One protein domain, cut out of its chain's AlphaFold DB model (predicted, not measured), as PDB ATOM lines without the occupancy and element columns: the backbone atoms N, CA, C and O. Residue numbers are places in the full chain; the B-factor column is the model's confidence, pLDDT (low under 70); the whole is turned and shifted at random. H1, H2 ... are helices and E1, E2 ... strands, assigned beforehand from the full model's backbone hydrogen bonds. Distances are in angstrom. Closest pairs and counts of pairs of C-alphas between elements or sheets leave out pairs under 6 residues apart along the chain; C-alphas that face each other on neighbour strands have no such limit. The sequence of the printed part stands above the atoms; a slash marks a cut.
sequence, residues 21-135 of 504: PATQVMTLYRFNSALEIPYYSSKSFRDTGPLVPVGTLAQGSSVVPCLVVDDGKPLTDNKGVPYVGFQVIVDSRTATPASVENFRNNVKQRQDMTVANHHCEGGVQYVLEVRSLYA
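AT A GLANCE: This is residues 21 to 135 of the 504 residues of an uncharacterized protein of Desulforhopalus sp. IMCC35007 (UniProt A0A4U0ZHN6). One antiparallel sheet of six strands folds back on itself like a partly closed barrel, with E1, E4 and E5 facing E2 and E3 and with E6 as the hinge. H2, the longer helix, covers E4 and E5 from outside, while the small H1 follows E2 far from H2. The printed part has 115 residues, with elements in the order E1 E2 H1 E3 E4 E5 H2 E6 and the sheet in the order E1 - E4 - E5 - E6 - E2 - E3. The class is mixed, helices and strands, with under half of the residues in named elements. The whole is compact, with a radius of gyration of the C-alphas of 14.2 A and spans of 41 by 35 by 24 A.

HOW THE PARTS SIT: Start at edge strand E1, residues 26 to 28, and look across to its antiparallel neighbour E4, residues 62 to 67, where N 26 and O 63 are 2.8 A apart, within hydrogen-bond range. E4 forms a hairpin with E5, residues 83 to 90; there N 64 and O 87 are 2.9 A apart. E5 bends by 58 degrees at residue 87. Near its first residues it pairs with E6, residues 126 to 129, with N 84 and O 128 at 2.9 A. E6 pairs with E2, residues 36 to 41, with N 40 and O 127 at 2.8 A. E2 pairs with edge strand E3, residues 55 to 58, with N 37 and O 57 at 2.8 A. The closest C-alphas of E1 and E3, Leu 28 and Ala 58, are 7.3 A apart. H2, residues 97 to 111, is on the sheet over E4 and E5; its closest C-alphas to E5 are those of Ser 99 and Val 90, 6.4 A. H1, residues 44 to 48, is only just not on the sheet, with 4 pairs of C-alphas within 10 A. In H1 every O i to N i+4 pair is within hydrogen-bond range; in H2, 10 of 11 are.

IN THESE COORDINATES: Find C-alpha 26 at (548.674, 471.476, 883.734), where E1 begins. E2 and E4 are each 16.5 A long, and E5 is 19.7 A; E1, H1 and E3 measure 6.7 A, 6.0 A and 10.4 A. H2 starts at (537.261, 486.651, 882.326) and runs 22.5 A. E6, 10.6 A long, ends at C-alpha 129, (545.757, 460.532, 888.401).

THE WHOLE: The farthest C-alphas, Asp 71 and Pro 97, are 42.2 A apart. The printed part has no cut. Look for the long links at residues 68 to 82 and 112 to 125. No printed residue has a pLDDT under 70.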
ATOM      1  N   PRO A  21     563.568 472.184 886.646       96.44
ATOM      2  CA  PRO A  21     562.422 473.014 886.283       96.44
ATOM      3  C   PRO A  21     561.207 472.633 887.117       96.44
ATOM      4  O   PRO A  21     560.910 471.445 887.238       96.44
ATOM      5  N   ALA A  22     560.505 473.619 887.665       96.62
ATOM      6  CA  ALA A  22     559.338 473.372 888.493       96.62
ATOM      7  C   ALA A  22     558.179 472.746 887.685       96.62
ATOM      8  O   ALA A  22     558.091 472.907 886.465       96.62
ATOM      9  N   THR A  23     557.262 472.032 888.350       95.81
ATOM     10  CA  THR A  23     556.060 471.492 887.685       95.81
ATOM     11  C   THR A  23     555.268 472.595 886.989       95.81
ATOM     12  O   THR A  23     554.979 473.635 887.574       95.81
ATOM     13  N   GLN A  24     554.895 472.376 885.737       95.50
ATOM     14  CA  GLN A  24     554.143 473.362 884.968       95.50
ATOM     15  C   GLN A  24     552.691 473.446 885.453       95.50
ATOM     16  O   GLN A  24     552.192 472.535 886.116       95.50
ATOM     17  N   VAL A  25     551.997 474.527 885.091       97.12
ATOM     18  CA  VAL A  25     550.531 474.521 885.120       97.12
ATOM     19  C   VAL A  25     550.065 473.469 884.113       97.12
ATOM     20  O   VAL A  25     550.478 473.496 882.954       97.12
ATOM     21  N   MET A  26     549.240 472.532 884.563       97.25
ATOM     22  CA  MET A  26     548.674 471.476 883.734       97.25
ATOM     23  C   MET A  26     547.154 471.560 883.741       97.25
ATOM     24  O   MET A  26     546.535 471.882 884.754       97.25
ATOM     25  N   THR A  27     546.543 471.235 882.613       96.62
ATOM     26  CA  THR A  27     545.097 471.255 882.432       96.62
ATOM     27  C   THR A  27     544.531 469.847 882.519       96.62
ATOM     28  O   THR A  27     545.080 468.902 881.951       96.62
ATOM     29  N   LEU A  28     543.416 469.712 883.230       96.00
ATOM     30  CA  LEU A  28     542.648 468.483 883.293       96.00
ATOM     31  C   LEU A  28     541.947 468.230 881.956       96.00
ATOM     32  O   LEU A  28     541.071 468.998 881.565       96.00
ATOM     33  N   TYR A  29     542.293 467.152 881.260       93.62
ATOM     34  CA  TYR A  29     541.729 466.864 879.944       93.62
ATOM     35  C   TYR A  29     541.650 465.366 879.654       93.62
ATOM     36  O   TYR A  29     542.586 464.613 879.916       93.62
ATOM     37  N   ARG A  30     540.528 464.927 879.076       89.88
ATOM     38  CA  ARG A  30     540.365 463.612 878.452       89.88
ATOM     39  C   ARG A  30     539.494 463.775 877.201       89.88
ATOM     40  O   ARG A  30     538.351 464.223 877.274       89.88
ATOM     41  N   PHE A  31     540.029 463.409 876.038       87.44
ATOM     42  CA  PHE A  31     539.298 463.550 874.777       87.44
ATOM     43  C   PHE A  31     537.970 462.781 874.818       87.44
ATOM     44  O   PHE A  31     537.951 461.594 875.142       87.44
ATOM     45  N   ASN A  32     536.875 463.467 874.469       86.44
ATOM     46  CA  ASN A  32     535.519 462.911 874.417       86.44
ATOM     47  C   ASN A  32     535.109 462.112 875.678       86.44
ATOM     48  O   ASN A  32     534.493 461.050 875.589       86.44
ATOM     49  N   SER A  33     535.497 462.603 876.854       87.50
ATOM     50  CA  SER A  33     535.201 461.994 878.154       87.50
ATOM     51  C   SER A  33     534.160 462.806 878.931       87.50
ATOM     52  O   SER A  33     533.793 463.915 878.540       87.50
ATOM     53  N   ALA A  34     533.696 462.253 880.054       90.69
ATOM     54  CA  ALA A  34     532.865 462.967 881.016       90.69
ATOM     55  C   ALA A  34     533.533 464.271 881.480       90.69
ATOM     56  O   ALA A  34     534.754 464.329 881.633       90.69
ATOM     57  N   LEU A  35     532.705 465.283 881.765       92.25
ATOM     58  CA  LEU A  35     533.144 466.564 882.325       92.25
ATOM     59  C   LEU A  35     533.877 466.379 883.663       92.25
ATOM     60  O   LEU A  35     534.757 467.157 883.999       92.25
ATOM     61  N   GLU A  36     533.526 465.339 884.408       95.38
ATOM     62  CA  GLU A  36     533.958 465.091 885.775       95.38
ATOM     63  C   GLU A  36     535.195 464.181 885.834       95.38
ATOM     64  O   GLU A  36     535.144 463.019 885.426       95.38
ATOM     65  N   ILE A  37     536.308 464.687 886.377       95.25
ATOM     66  CA  ILE A  37     537.539 463.923 886.620       95.25
ATOM     67  C   ILE A  37     537.705 463.695 888.130       95.25
ATOM     68  O   ILE A  37     537.806 464.665 888.883       95.25
ATOM     69  N   PRO A  38     537.750 462.433 888.594       95.94
ATOM     70  CA  PRO A  38     537.790 462.123 890.018       95.94
ATOM     71  C   PRO A  38     539.141 462.449 890.661       95.94
ATOM     72  O   PRO A  38     540.202 462.269 890.056       95.94
ATOM     73  N   TYR A  39     539.087 462.841 891.931       96.69
ATOM     74  CA  TYR A  39     540.227 462.854 892.841       96.69
ATOM     75  C   TYR A  39     539.925 462.030 894.100       96.69
ATOM     76  O   TYR A  39     538.774 461.733 894.432       96.69
ATOM     77  N   TYR A  40     540.982 461.632 894.797       95.88
ATOM     78  CA  TYR A  40     540.968 460.638 895.865       95.88
ATOM     79  C   TYR A  40     541.643 461.190 897.119       95.88
ATOM     80  O   TYR A  40     542.477 462.087 897.038       95.88
ATOM     81  N   SER A  41     541.311 460.632 898.283       93.75
ATOM     82  CA  SER A  41     542.032 460.921 899.527       93.75
ATOM     83  C   SER A  41     543.452 460.356 899.460       93.75
ATOM     84  O   SER A  41     543.636 459.166 899.202       93.75
ATOM     85  N   SER A  42     544.457 461.186 899.750       91.12
ATOM     86  CA  SER A  42     545.867 460.777 899.819       91.12
ATOM     87  C   SER A  42     546.125 459.740 900.920       91.12
ATOM     88  O   SER A  42     547.039 458.923 900.803       91.12
ATOM     89  N   LYS A  43     545.303 459.745 901.981       86.75
ATOM     90  CA  LYS A  43     545.360 458.777 903.082       86.75
ATOM     91  C   LYS A  43     544.786 457.429 902.649       86.75
ATOM     92  O   LYS A  43     545.494 456.431 902.664       86.75
ATOM     93  N   SER A  44     543.534 457.419 902.191       84.56
ATOM     94  CA  SER A  44     542.827 456.183 901.821       84.56
ATOM     95  C   SER A  44     543.432 455.496 900.598       84.56
ATOM     96  O   SER A  44     543.374 454.271 900.497       84.56
ATOM     97  N   PHE A  45     544.046 456.262 899.686       85.88
ATOM     98  CA  PHE A  45     544.710 455.706 898.507       85.88
ATOM     99  C   PHE A  45     545.793 454.682 898.873       85.88
ATOM    100  O   PHE A  45     546.012 453.732 898.132       85.88
ATOM    101  N   ARG A  46     546.475 454.837 900.009       77.50
ATOM    102  CA  ARG A  46     547.552 453.917 900.416       77.50
ATOM    103  C   ARG A  46     547.026 452.547 900.788       77.50
ATOM    104  O   ARG A  46     547.609 451.540 900.403       77.50
ATOM    105  N   ASP A  47     545.917 452.545 901.513       81.44
ATOM    106  CA  ASP A  47     545.321 451.332 902.056       81.44
ATOM    107  C   ASP A  47     544.517 450.593 900.985       81.44
ATOM    108  O   ASP A  47     544.456 449.367 900.974       81.44
ATOM    109  N   THR A  48     543.886 451.344 900.079       82.12
ATOM    110  CA  THR A  48     542.848 450.802 899.193       82.12
ATOM    111  C   THR A  48     543.034 451.132 897.713       82.12
ATOM    112  O   THR A  48     542.353 450.552 896.874       82.12
ATOM    113  N   GLY A  49     543.966 452.013 897.349       83.19
ATOM    114  CA  GLY A  49     544.104 452.514 895.982       83.19
ATOM    115  C   GLY A  49     542.983 453.487 895.575       83.19
ATOM    116  O   GLY A  49     542.254 454.010 896.420       83.19
ATOM    117  N   PRO A  50     542.824 453.761 894.267       83.62
ATOM    118  CA  PRO A  50     541.838 454.703 893.733       83.62
ATOM    119  C   PRO A  50     540.428 454.087 893.619       83.62
ATOM    120  O   PRO A  50     539.829 454.108 892.545       83.62
ATOM    121  N   LEU A  51     539.893 453.504 894.698       83.06
ATOM    122  CA  LEU A  51     538.589 452.821 894.652       83.06
ATOM    123  C   LEU A  51     537.408 453.787 894.720       83.06
ATOM    124  O   LEU A  51     536.513 453.725 893.881       83.06
ATOM    125  N   VAL A  52     537.404 454.677 895.713       88.00
ATOM    126  CA  VAL A  52     536.278 455.579 895.982       88.00
ATOM    127  C   VAL A  52     536.747 457.025 895.820       88.00
ATOM    128  O   VAL A  52     537.550 457.495 896.633       88.00
ATOM    129  N   PRO A  53     536.293 457.736 894.773       93.75
ATOM    130  CA  PRO A  53     536.532 459.165 894.640       93.75
ATOM    131  C   PRO A  53     535.953 459.924 895.835       93.75
ATOM    132  O   PRO A  53     534.848 459.628 896.284       93.75
ATOM    133  N   VAL A  54     536.678 460.931 896.319       95.50
ATOM    134  CA  VAL A  54     536.182 461.844 897.368       95.50
ATOM    135  C   VAL A  54     535.578 463.124 896.779       95.50
ATOM    136  O   VAL A  54     534.909 463.872 897.485       95.50
ATOM    137  N   GLY A  55     535.797 463.367 895.484       96.12
ATOM    138  CA  GLY A  55     535.203 464.458 894.718       96.12
ATOM    139  C   GLY A  55     535.715 464.481 893.279       96.12
ATOM    140  O   GLY A  55     536.386 463.545 892.831       96.12
ATOM    141  N   THR A  56     535.387 465.546 892.547       97.06
ATOM    142  CA  THR A  56     535.742 465.708 891.133       97.06
ATOM    143  C   THR A  56     536.160 467.137 890.776       97.06
ATOM    144  O   THR A  56     535.680 468.129 891.332       97.06
ATOM    145  N   LEU A  57     537.037 467.254 889.782       96.94
ATOM    146  CA  LEU A  57     537.348 468.498 889.081       96.94
ATOM    147  C   LEU A  57     536.793 468.436 887.658       96.94
ATOM    148  O   LEU A  57     536.770 467.368 887.049       96.94
ATOM    149  N   ALA A  58     536.361 469.574 887.125       96.38
ATOM    150  CA  ALA A  58     535.853 469.642 885.760       96.38
ATOM    151  C   ALA A  58     536.984 469.641 884.711       96.38
ATOM    152  O   ALA A  58     538.077 470.166 884.950       96.38
ATOM    153  N   GLN A  59     536.723 469.073 883.529       94.88
ATOM    154  CA  GLN A  59     537.620 469.180 882.377       94.88
ATOM    155  C   GLN A  59     537.865 470.646 882.017       94.88
ATOM    156  O   GLN A  59     536.939 471.451 881.978       94.88
ATOM    157  N   GLY A  60     539.125 470.967 881.730       95.25
ATOM    158  CA  GLY A  60     539.617 472.313 881.467       95.25
ATOM    159  C   GLY A  60     540.037 473.093 882.713       95.25
ATOM    160  O   GLY A  60     540.697 474.126 882.587       95.25
ATOM    161  N   SER A  61     539.759 472.585 883.920       97.19
ATOM    162  CA  SER A  61     540.366 473.134 885.135       97.19
ATOM    163  C   SER A  61     541.890 473.001 885.068       97.19
ATOM    164  O   SER A  61     542.424 472.020 884.550       97.19
ATOM    165  N   SER A  62     542.601 474.008 885.563       97.50
ATOM    166  CA  SER A  62     544.062 474.087 885.507       97.50
ATOM    167  C   SER A  62     544.650 474.031 886.907       97.50
ATOM    168  O   SER A  62     544.166 474.708 887.816       97.50
ATOM    169  N   VAL A  63     545.691 473.224 887.076       97.62
ATOM    170  CA  VAL A  63     546.313 472.928 888.366       97.62
ATOM    171  C   VAL A  63     547.833 473.007 888.293       97.62
ATOM    172  O   VAL A  63     548.422 472.803 887.237       97.62
ATOM    173  N   VAL A  64     548.481 473.232 889.434       97.31
ATOM    174  CA  VAL A  64     549.913 472.950 889.608       97.31
ATOM    175  C   VAL A  64     550.036 471.640 890.390       97.31
ATOM    176  O   VAL A  64     549.610 471.596 891.548       97.31
ATOM    177  N   PRO A  65     550.562 470.558 889.787       97.69
ATOM    178  CA  PRO A  65     550.697 469.284 890.473       97.69
ATOM    179  C   PRO A  65     551.959 469.227 891.341       97.69
ATOM    180  O   PRO A  65     552.978 469.853 891.035       97.69
ATOM    181  N   CYS A  66     551.910 468.396 892.378       97.94
ATOM    182  CA  CYS A  66     553.032 468.056 893.246       97.94
ATOM    183  C   CYS A  66     553.009 466.559 893.606       97.94
ATOM    184  O   CYS A  66     551.980 465.887 893.537       97.94
ATOM    185  N   LEU A  67     554.157 466.004 893.979       97.75
ATOM    186  CA  LEU A  67     554.301 464.618 894.404       97.75
ATOM    187  C   LEU A  67     554.059 464.505 895.905       97.75
ATOM    188  O   LEU A  67     554.831 465.033 896.705       97.75
ATOM    189  N   VAL A  68     553.024 463.760 896.288       94.88
ATOM    190  CA  VAL A  68     552.859 463.324 897.676       94.88
ATOM    191  C   VAL A  68     553.910 462.252 897.944       94.88
ATOM    192  O   VAL A  68     553.895 461.195 897.306       94.88
ATOM    193  N   VAL A  69     554.839 462.549 898.852       92.12
ATOM    194  CA  VAL A  69     555.925 461.656 899.265       92.12
ATOM    195  C   VAL A  69     555.731 461.311 900.728       92.12
ATOM    196  O   VAL A  69     555.545 462.202 901.550       92.12
ATOM    197  N   ASP A  70     555.791 460.026 901.047       85.44
ATOM    198  CA  ASP A  70     555.718 459.545 902.421       85.44
ATOM    199  C   ASP A  70     556.542 458.280 902.602       85.44
ATOM    200  O   ASP A  70     556.670 457.481 901.672       85.44
ATOM    201  N   ASP A  71     557.174 458.153 903.765       85.50
ATOM    202  CA  ASP A  71     558.230 457.170 904.033       85.50
ATOM    203  C   ASP A  71     559.264 457.085 902.893       85.50
ATOM    204  O   ASP A  71     559.714 456.016 902.469       85.50
ATOM    205  N   GLY A  72     559.605 458.252 902.336       88.31
ATOM    206  CA  GLY A  72     560.546 458.385 901.226       88.31
ATOM    207  C   GLY A  72     560.053 457.804 899.897       88.31
ATOM    208  O   GLY A  72     560.873 457.578 899.006       88.31
ATOM    209  N   LYS A  73     558.749 457.546 899.730       91.12
ATOM    210  CA  LYS A  73     558.169 456.982 898.504       91.12
ATOM    211  C   LYS A  73     557.050 457.862 897.940       91.12
ATOM    212  O   LYS A  73     556.178 458.301 898.687       91.12
ATOM    213  N   PRO A  74     557.036 458.110 896.621       93.69
ATOM    214  CA  PRO A  74     555.934 458.801 895.970       93.69
ATOM    215  C   PRO A  74     554.702 457.894 895.861       93.69
ATOM    216  O   PRO A  74     554.816 456.679 895.667       93.69
ATOM    217  N   LEU A  75     553.517 458.499 895.899       94.19
ATOM    218  CA  LEU A  75     552.256 457.791 895.699       94.19
ATOM    219  C   LEU A  75     552.097 457.351 894.232       94.19
ATOM    220  O   LEU A  75     551.875 458.170 893.337       94.19
ATOM    221  N   THR A  76     552.229 456.049 893.973       94.12
ATOM    222  CA  THR A  76     552.101 455.462 892.629       94.12
ATOM    223  C   THR A  76     551.252 454.198 892.655       94.12
ATOM    224  O   THR A  76     551.195 453.515 893.677       94.12
ATOM    225  N   ASP A  77     550.618 453.859 891.531       92.06
ATOM    226  CA  ASP A  77     550.020 452.532 891.359       92.06
ATOM    227  C   ASP A  77     551.089 451.437 891.128       92.06
ATOM    228  O   ASP A  77     552.303 451.682 891.071       92.06
ATOM    229  N   ASN A  78     550.643 450.191 890.958       91.44
ATOM    230  CA  ASN A  78     551.531 449.056 890.696       91.44
ATOM    231  C   ASN A  78     552.320 449.179 889.374       91.44
ATOM    232  O   ASN A  78     553.422 448.640 889.271       91.44
ATOM    233  N   LYS A  79     551.814 449.940 888.397       94.12
ATOM    234  CA  LYS A  79     552.461 450.247 887.110       94.12
ATOM    235  C   LYS A  79     553.336 451.504 887.168       94.12
ATOM    236  O   LYS A  79     553.862 451.918 886.135       94.12
ATOM    237  N   GLY A  80     553.484 452.113 888.344       94.62
ATOM    238  CA  GLY A  80     554.274 453.321 888.567       94.62
ATOM    239  C   GLY A  80     553.607 454.612 888.100       94.62
ATOM    240  O   GLY A  80     554.305 455.609 887.937       94.62
ATOM    241  N   VAL A  81     552.296 454.611 887.836       96.44
ATOM    242  CA  VAL A  81     551.545 455.826 887.492       96.44
ATOM    243  C   VAL A  81     551.443 456.708 888.740       96.44
ATOM    244  O   VAL A  81     550.902 456.252 889.749       96.44
ATOM    245  N   PRO A  82     551.937 457.958 888.695       96.88
ATOM    246  CA  PRO A  82     551.819 458.893 889.809       96.88
ATOM    247  C   PRO A  82     550.376 459.329 890.085       96.88
ATOM    248  O   PRO A  82     549.641 459.703 889.163       96.88
ATOM    249  N   TYR A  83     550.025 459.380 891.369       96.81
ATOM    250  CA  TYR A  83     548.866 460.108 891.880       96.81
ATOM    251  C   TYR A  83     549.367 461.361 892.591       96.81
ATOM    252  O   TYR A  83     550.067 461.288 893.599       96.81
ATOM    253  N   VAL A  84     549.066 462.516 892.008       97.94
ATOM    254  CA  VAL A  84     549.686 463.795 892.359       97.94
ATOM    255  C   VAL A  84     548.743 464.632 893.203       97.94
ATOM    256  O   VAL A  84     547.543 464.680 892.929       97.94
ATOM    257  N   GLY A  85     549.294 465.308 894.207       97.62
ATOM    258  CA  GLY A  85     548.625 466.440 894.832       97.62
ATOM    259  C   GLY A  85     548.488 467.582 893.836       97.62
ATOM    260  O   GLY A  85     549.185 467.612 892.818       97.62
ATOM    261  N   PHE A  86     547.586 468.518 894.103       97.12
ATOM    262  CA  PHE A  86     547.325 469.610 893.177       97.12
ATOM    263  C   PHE A  86     546.860 470.876 893.893       97.12
ATOM    264  O   PHE A  86     546.081 470.821 894.843       97.12
ATOM    265  N   GLN A  87     547.300 472.019 893.378       96.50
ATOM    266  CA  GLN A  87     546.727 473.328 893.667       96.50
ATOM    267  C   GLN A  87     545.876 473.759 892.475       96.50
ATOM    268  O   GLN A  87     546.368 473.775 891.347       96.50
ATOM    269  N   VAL A  88     544.615 474.126 892.704       97.19
ATOM    270  CA  VAL A  88     543.740 474.646 891.644       97.19
ATOM    271  C   VAL A  88     544.103 476.099 891.341       97.19
ATOM    272  O   VAL A  88     544.063 476.948 892.226       97.19
ATOM    273  N   ILE A  89     544.447 476.374 890.083       96.94
ATOM    274  CA  ILE A  89     544.725 477.722 889.563       96.94
ATOM    275  C   ILE A  89     543.482 478.298 888.886       96.94
ATOM    276  O   ILE A  89     543.147 479.469 889.062       96.94
ATOM    277  N   VAL A  90     542.787 477.466 888.110       97.38
ATOM    278  CA  VAL A  90     541.504 477.798 887.487       97.38
ATOM    279  C   VAL A  90     540.564 476.621 887.670       97.38
ATOM    280  O   VAL A  90     540.879 475.515 887.234       97.38
ATOM    281  N   ASP A  91     539.402 476.866 888.266       97.25
ATOM    282  CA  ASP A  91     538.277 475.938 888.205       97.25
ATOM    283  C   ASP A  91     537.368 476.331 887.036       97.25
ATOM    284  O   ASP A  91     536.754 477.395 887.042       97.25
ATOM    285  N   SER A  92     537.282 475.473 886.022       96.12
ATOM    286  CA  SER A  92     536.487 475.718 884.814       96.12
ATOM    287  C   SER A  92     534.993 475.926 885.091       96.12
ATOM    288  O   SER A  92     534.322 476.591 884.301       96.12
ATOM    289  N   ARG A  93     534.457 475.430 886.216       95.69
ATOM    290  CA  ARG A  93     533.045 475.644 886.583       95.69
ATOM    291  C   ARG A  93     532.734 477.076 886.991       95.69
ATOM    292  O   ARG A  93     531.615 477.533 886.793       95.69
ATOM    293  N   THR A  94     533.703 477.749 887.599       95.69
ATOM    294  CA  THR A  94     533.528 479.068 888.224       95.69
ATOM    295  C   THR A  94     534.409 480.138 887.588       95.69
ATOM    296  O   THR A  94     534.374 481.296 888.002       95.69
ATOM    297  N   ALA A  95     535.199 479.767 886.578       96.19
ATOM    298  CA  ALA A  95     536.076 480.676 885.867       96.19
ATOM    299  C   ALA A  95     535.300 481.851 885.264       96.19
ATOM    300  O   ALA A  95     534.218 481.698 884.699       96.19
ATOM    301  N   THR A  96     535.922 483.020 885.323       93.38
ATOM    302  CA  THR A  96     535.424 484.274 884.749       93.38
ATOM    303  C   THR A  96     536.496 484.867 883.830       93.38
ATOM    304  O   THR A  96     537.627 484.366 883.814       93.38
ATOM    305  N   PRO A  97     536.224 485.965 883.098       91.88
ATOM    306  CA  PRO A  97     537.261 486.651 882.326       91.88
ATOM    307  C   PRO A  97     538.522 486.998 883.140       91.88
ATOM    308  O   PRO A  97     539.632 486.902 882.621       91.88
ATOM    309  N   ALA A  98     538.388 487.305 884.436       92.06
ATOM    310  CA  ALA A  98     539.529 487.574 885.318       92.06
ATOM    311  C   ALA A  98     540.433 486.341 885.539       92.06
ATOM    312  O   ALA A  98     541.638 486.477 885.760       92.06
ATOM    313  N   SER A  99     539.888 485.125 885.429       95.81
ATOM    314  CA  SER A  99     540.651 483.876 885.563       95.81
ATOM    315  C   SER A  99     541.698 483.695 884.458       95.81
ATOM    316  O   SER A  99     542.685 482.990 884.669       95.81
ATOM    317  N   VAL A 100     541.517 484.341 883.299       95.00
ATOM    318  CA  VAL A 100     542.462 484.289 882.170       95.00
ATOM    319  C   VAL A 100     543.816 484.874 882.565       95.00
ATOM    320  O   VAL A 100     544.857 484.285 882.275       95.00
ATOM    321  N   GLU A 101     543.806 486.008 883.261       94.94
ATOM    322  CA  GLU A 101     545.035 486.679 883.677       94.94
ATOM    323  C   GLU A 101     545.725 485.924 884.817       94.94
ATOM    324  O   GLU A 101     546.939 485.724 884.787       94.94
ATOM    325  N   ASN A 102     544.950 485.383 885.767       95.38
ATOM    326  CA  ASN A 102     545.493 484.503 886.805       95.38
ATOM    327  C   ASN A 102     546.213 483.281 886.203       95.38
ATOM    328  O   ASN A 102     547.325 482.946 886.613       95.38
ATOM    329  N   PHE A 103     545.611 482.641 885.194       96.88
ATOM    330  CA  PHE A 103     546.233 481.528 884.478       96.88
ATOM    331  C   PHE A 103     547.560 481.937 883.827       96.88
ATOM    332  O   PHE A 103     548.575 481.275 884.040       96.88
ATOM    333  N   ARG A 104     547.575 483.040 883.064       96.31
ATOM    334  CA  ARG A 104     548.776 483.526 882.360       96.31
ATOM    335  C   ARG A 104     549.920 483.839 883.320       96.31
ATOM    336  O   ARG A 104     551.053 483.433 883.061       96.31
ATOM    337  N   ASN A 105     549.614 484.492 884.438       95.94
ATOM    338  CA  ASN A 105     550.604 484.822 885.460       95.94
ATOM    339  C   ASN A 105     551.214 483.570 886.092       95.94
ATOM    340  O   ASN A 105     552.436 483.478 886.196       95.94
ATOM    341  N   ASN A 106     550.393 482.568 886.422       96.50
ATOM    342  CA  ASN A 106     550.889 481.295 886.946       96.50
ATOM    343  C   ASN A 106     551.730 480.535 885.910       96.50
ATOM    344  O   ASN A 106     552.796 480.031 886.249       96.50
ATOM    345  N   VAL A 107     551.311 480.480 884.640       96.62
ATOM    346  CA  VAL A 107     552.114 479.847 883.576       96.62
ATOM    347  C   VAL A 107     553.491 480.504 883.476       96.62
ATOM    348  O   VAL A 107     554.497 479.798 883.535       96.62
ATOM    349  N   LYS A 108     553.542 481.839 883.389       95.81
ATOM    350  CA  LYS A 108     554.797 482.594 883.294       95.81
ATOM    351  C   LYS A 108     555.689 482.370 884.515       95.81
ATOM    352  O   LYS A 108     556.853 482.020 884.370       95.81
ATOM    353  N   GLN A 109     555.130 482.493 885.720       95.25
ATOM    354  CA  GLN A 109     555.871 482.287 886.966       95.25
ATOM    355  C   GLN A 109     556.500 480.890 887.039       95.25
ATOM    356  O   GLN A 109     557.633 480.743 887.490       95.25
ATOM    357  N   ARG A 110     555.771 479.850 886.615       95.06
ATOM    358  CA  ARG A 110     556.256 478.464 886.669       95.06
ATOM    359  C   ARG A 110     557.317 478.166 885.611       95.06
ATOM    360  O   ARG A 110     558.208 477.374 885.898       95.06
ATOM    361  N   GLN A 111     557.243 478.783 884.431       92.69
ATOM    362  CA  GLN A 111     558.218 478.589 883.347       92.69
ATOM    363  C   GLN A 111     559.640 479.015 883.739       92.69
ATOM    364  O   GLN A 111     560.592 478.329 883.372       92.69
ATOM    365  N   ASP A 112     559.768 480.082 884.528       90.38
ATOM    366  CA  ASP A 112     561.064 480.637 884.939       90.38
ATOM    367  C   ASP A 112     561.588 480.043 886.264       90.38
ATOM    368  O   ASP A 112     562.680 480.382 886.723       90.38
ATOM    369  N   MET A 113     560.818 479.162 886.913       95.56
ATOM    370  CA  MET A 113     561.120 478.666 888.257       95.56
ATOM    371  C   MET A 113     561.912 477.352 888.241       95.56
ATOM    372  O   MET A 113     561.526 476.371 887.603       95.56
ATOM    373  N   THR A 114     562.964 477.290 889.062       96.38
ATOM    374  CA  THR A 114     563.686 476.053 889.395       96.38
ATOM    375  C   THR A 114     563.504 475.678 890.863       96.38
ATOM    376  O   THR A 114     563.487 476.552 891.727       96.38
ATOM    377  N   VAL A 115     563.422 474.384 891.158       96.44
ATOM    378  CA  VAL A 115     563.198 473.827 892.503       96.44
ATOM    379  C   VAL A 115     564.138 472.651 892.774       96.44
ATOM    380  O   VAL A 115     564.728 472.093 891.857       96.44
ATOM    381  N   ALA A 116     564.295 472.239 894.033       94.44
ATOM    382  CA  ALA A 116     565.105 471.060 894.366       94.44
ATOM    383  C   ALA A 116     564.378 469.733 894.067       94.44
ATOM    384  O   ALA A 116     565.005 468.723 893.737       94.44
ATOM    385  N   ASN A 117     563.052 469.735 894.210       96.25
ATOM    386  CA  ASN A 117     562.166 468.593 894.025       96.25
ATOM    387  C   ASN A 117     560.733 469.081 893.740       96.25
ATOM    388  O   ASN A 117     560.432 470.267 893.861       96.25
ATOM    389  N   HIS A 118     559.854 468.161 893.352       97.62
ATOM    390  CA  HIS A 118     558.433 468.414 893.101       97.62
ATOM    391  C   HIS A 118     557.554 467.944 894.262       97.62
ATOM    392  O   HIS A 118     556.421 467.537 894.019       97.62
ATOM    393  N   HIS A 119     558.060 467.900 895.497       96.38
ATOM    394  CA  HIS A 119     557.261 467.443 896.634       96.38
ATOM    395  C   HIS A 119     556.089 468.387 896.873       96.38
ATOM    396  O   HIS A 119     556.166 469.589 896.624       96.38
ATOM    397  N   CYS A 120     554.991 467.825 897.355       95.56
ATOM    398  CA  CYS A 120     553.938 468.627 897.936       95.56
ATOM    399  C   CYS A 120     554.405 469.264 899.243       95.56
ATOM    400  O   CYS A 120     555.178 468.664 899.994       95.56
ATOM    401  N   GLU A 121     553.868 470.442 899.546       87.25
ATOM    402  CA  GLU A 121     553.897 470.957 900.911       87.25
ATOM    403  C   GLU A 121     553.135 470.007 901.855       87.25
ATOM    404  O   GLU A 121     552.324 469.175 901.429       87.25
ATOM    405  N   GLY A 122     553.418 470.101 903.156       83.06
ATOM    406  CA  GLY A 122     552.754 469.268 904.157       83.06
ATOM    407  C   GLY A 122     551.231 469.458 904.150       83.06
ATOM    408  O   GLY A 122     550.733 470.562 903.959       83.06
ATOM    409  N   GLY A 123     550.481 468.378 904.392       80.81
ATOM    410  CA  GLY A 123     549.024 468.445 904.571       80.81
ATOM    411  C   GLY A 123     548.178 468.280 903.305       80.81
ATOM    412  O   GLY A 123     546.966 468.471 903.372       80.81
ATOM    413  N   VAL A 124     548.756 467.876 902.167       90.69
ATOM    414  CA  VAL A 124     547.966 467.556 900.966       90.69
ATOM    415  C   VAL A 124     547.027 466.368 901.210       90.69
ATOM    416  O   VAL A 124     547.448 465.224 901.402       90.69
ATOM    417  N   GLN A 125     545.724 466.652 901.161       92.00
ATOM    418  CA  GLN A 125     544.653 465.690 901.438       92.00
ATOM    419  C   GLN A 125     544.173 464.938 900.197       92.00
ATOM    420  O   GLN A 125     543.643 463.835 900.320       92.00
ATOM    421  N   TYR A 126     544.348 465.522 899.011       95.69
ATOM    422  CA  TYR A 126     543.733 465.031 897.783       95.69
ATOM    423  C   TYR A 126     544.764 464.779 896.699       95.69
ATOM    424  O   TYR A 126     545.712 465.546 896.538       95.69
ATOM    425  N   VAL A 127     544.554 463.702 895.949       96.44
ATOM    426  CA  VAL A 127     545.391 463.311 894.820       96.44
ATOM    427  C   VAL A 127     544.546 462.957 893.610       96.44
ATOM    428  O   VAL A 127     543.445 462.428 893.740       96.44
ATOM    429  N   LEU A 128     545.077 463.205 892.420       96.81
ATOM    430  CA  LEU A 128     544.460 462.797 891.164       96.81
ATOM    431  C   LEU A 128     545.458 462.056 890.283       96.81
ATOM    432  O   LEU A 128     546.673 462.155 890.451       96.81
ATOM    433  N   GLU A 129     544.937 461.297 889.330       96.06
ATOM    434  CA  GLU A 129     545.757 460.532 888.401       96.06
ATOM    435  C   GLU A 129     546.418 461.449 887.361       96.06
ATOM    436  O   GLU A 129     545.726 462.086 886.556       96.06
ATOM    437  N   VAL A 130     547.755 461.454 887.309       97.00
ATOM    438  CA  VAL A 130     548.521 462.371 886.443       97.00
ATOM    439  C   VAL A 130     548.207 462.228 884.951       97.00
ATOM    440  O   VAL A 130     548.333 463.192 884.211       97.00
ATOM    441  N   ARG A 131     547.739 461.063 884.481       95.50
ATOM    442  CA  ARG A 131     547.385 460.853 883.061       95.50
ATOM    443  C   ARG A 131     546.203 461.707 882.590       95.50
ATOM    444  O   ARG A 131     545.921 461.749 881.397       95.50
ATOM    445  N   SER A 132     545.504 462.349 883.521       95.31
ATOM    446  CA  SER A 132     544.448 463.321 883.224       95.31
ATOM    447  C   SER A 132     544.987 464.744 883.078       95.31
ATOM    448  O   SER A 132     544.198 465.641 882.810       95.31
ATOM    449  N   LEU A 133     546.285 464.964 883.294       96.38
ATOM    450  CA  LEU A 133     546.940 466.265 883.245       96.38
ATOM    451  C   LEU A 133     547.753 466.410 881.962       96.38
ATOM    452  O   LEU A 133     548.614 465.584 881.667       96.38
ATOM    453  N   TYR A 134     547.513 467.508 881.254       94.44
ATOM    454  CA  TYR A 134     548.210 467.875 880.026       94.44
ATOM    455  C   TYR A 134     548.907 469.226 880.201       94.44
ATOM    456  O   TYR A 134     548.346 470.157 880.779       94.44
ATOM    457  N   ALA A 135     550.133 469.348 879.712       91.06
ATOM    458  CA  ALA A 135     550.936 470.560 879.718       91.06
ATOM    459  C   ALA A 135     550.446 471.514 878.616       91.06
ATOM    460  O   ALA A 135     551.049 471.667 877.554       91.06
TER     461      ALA A 135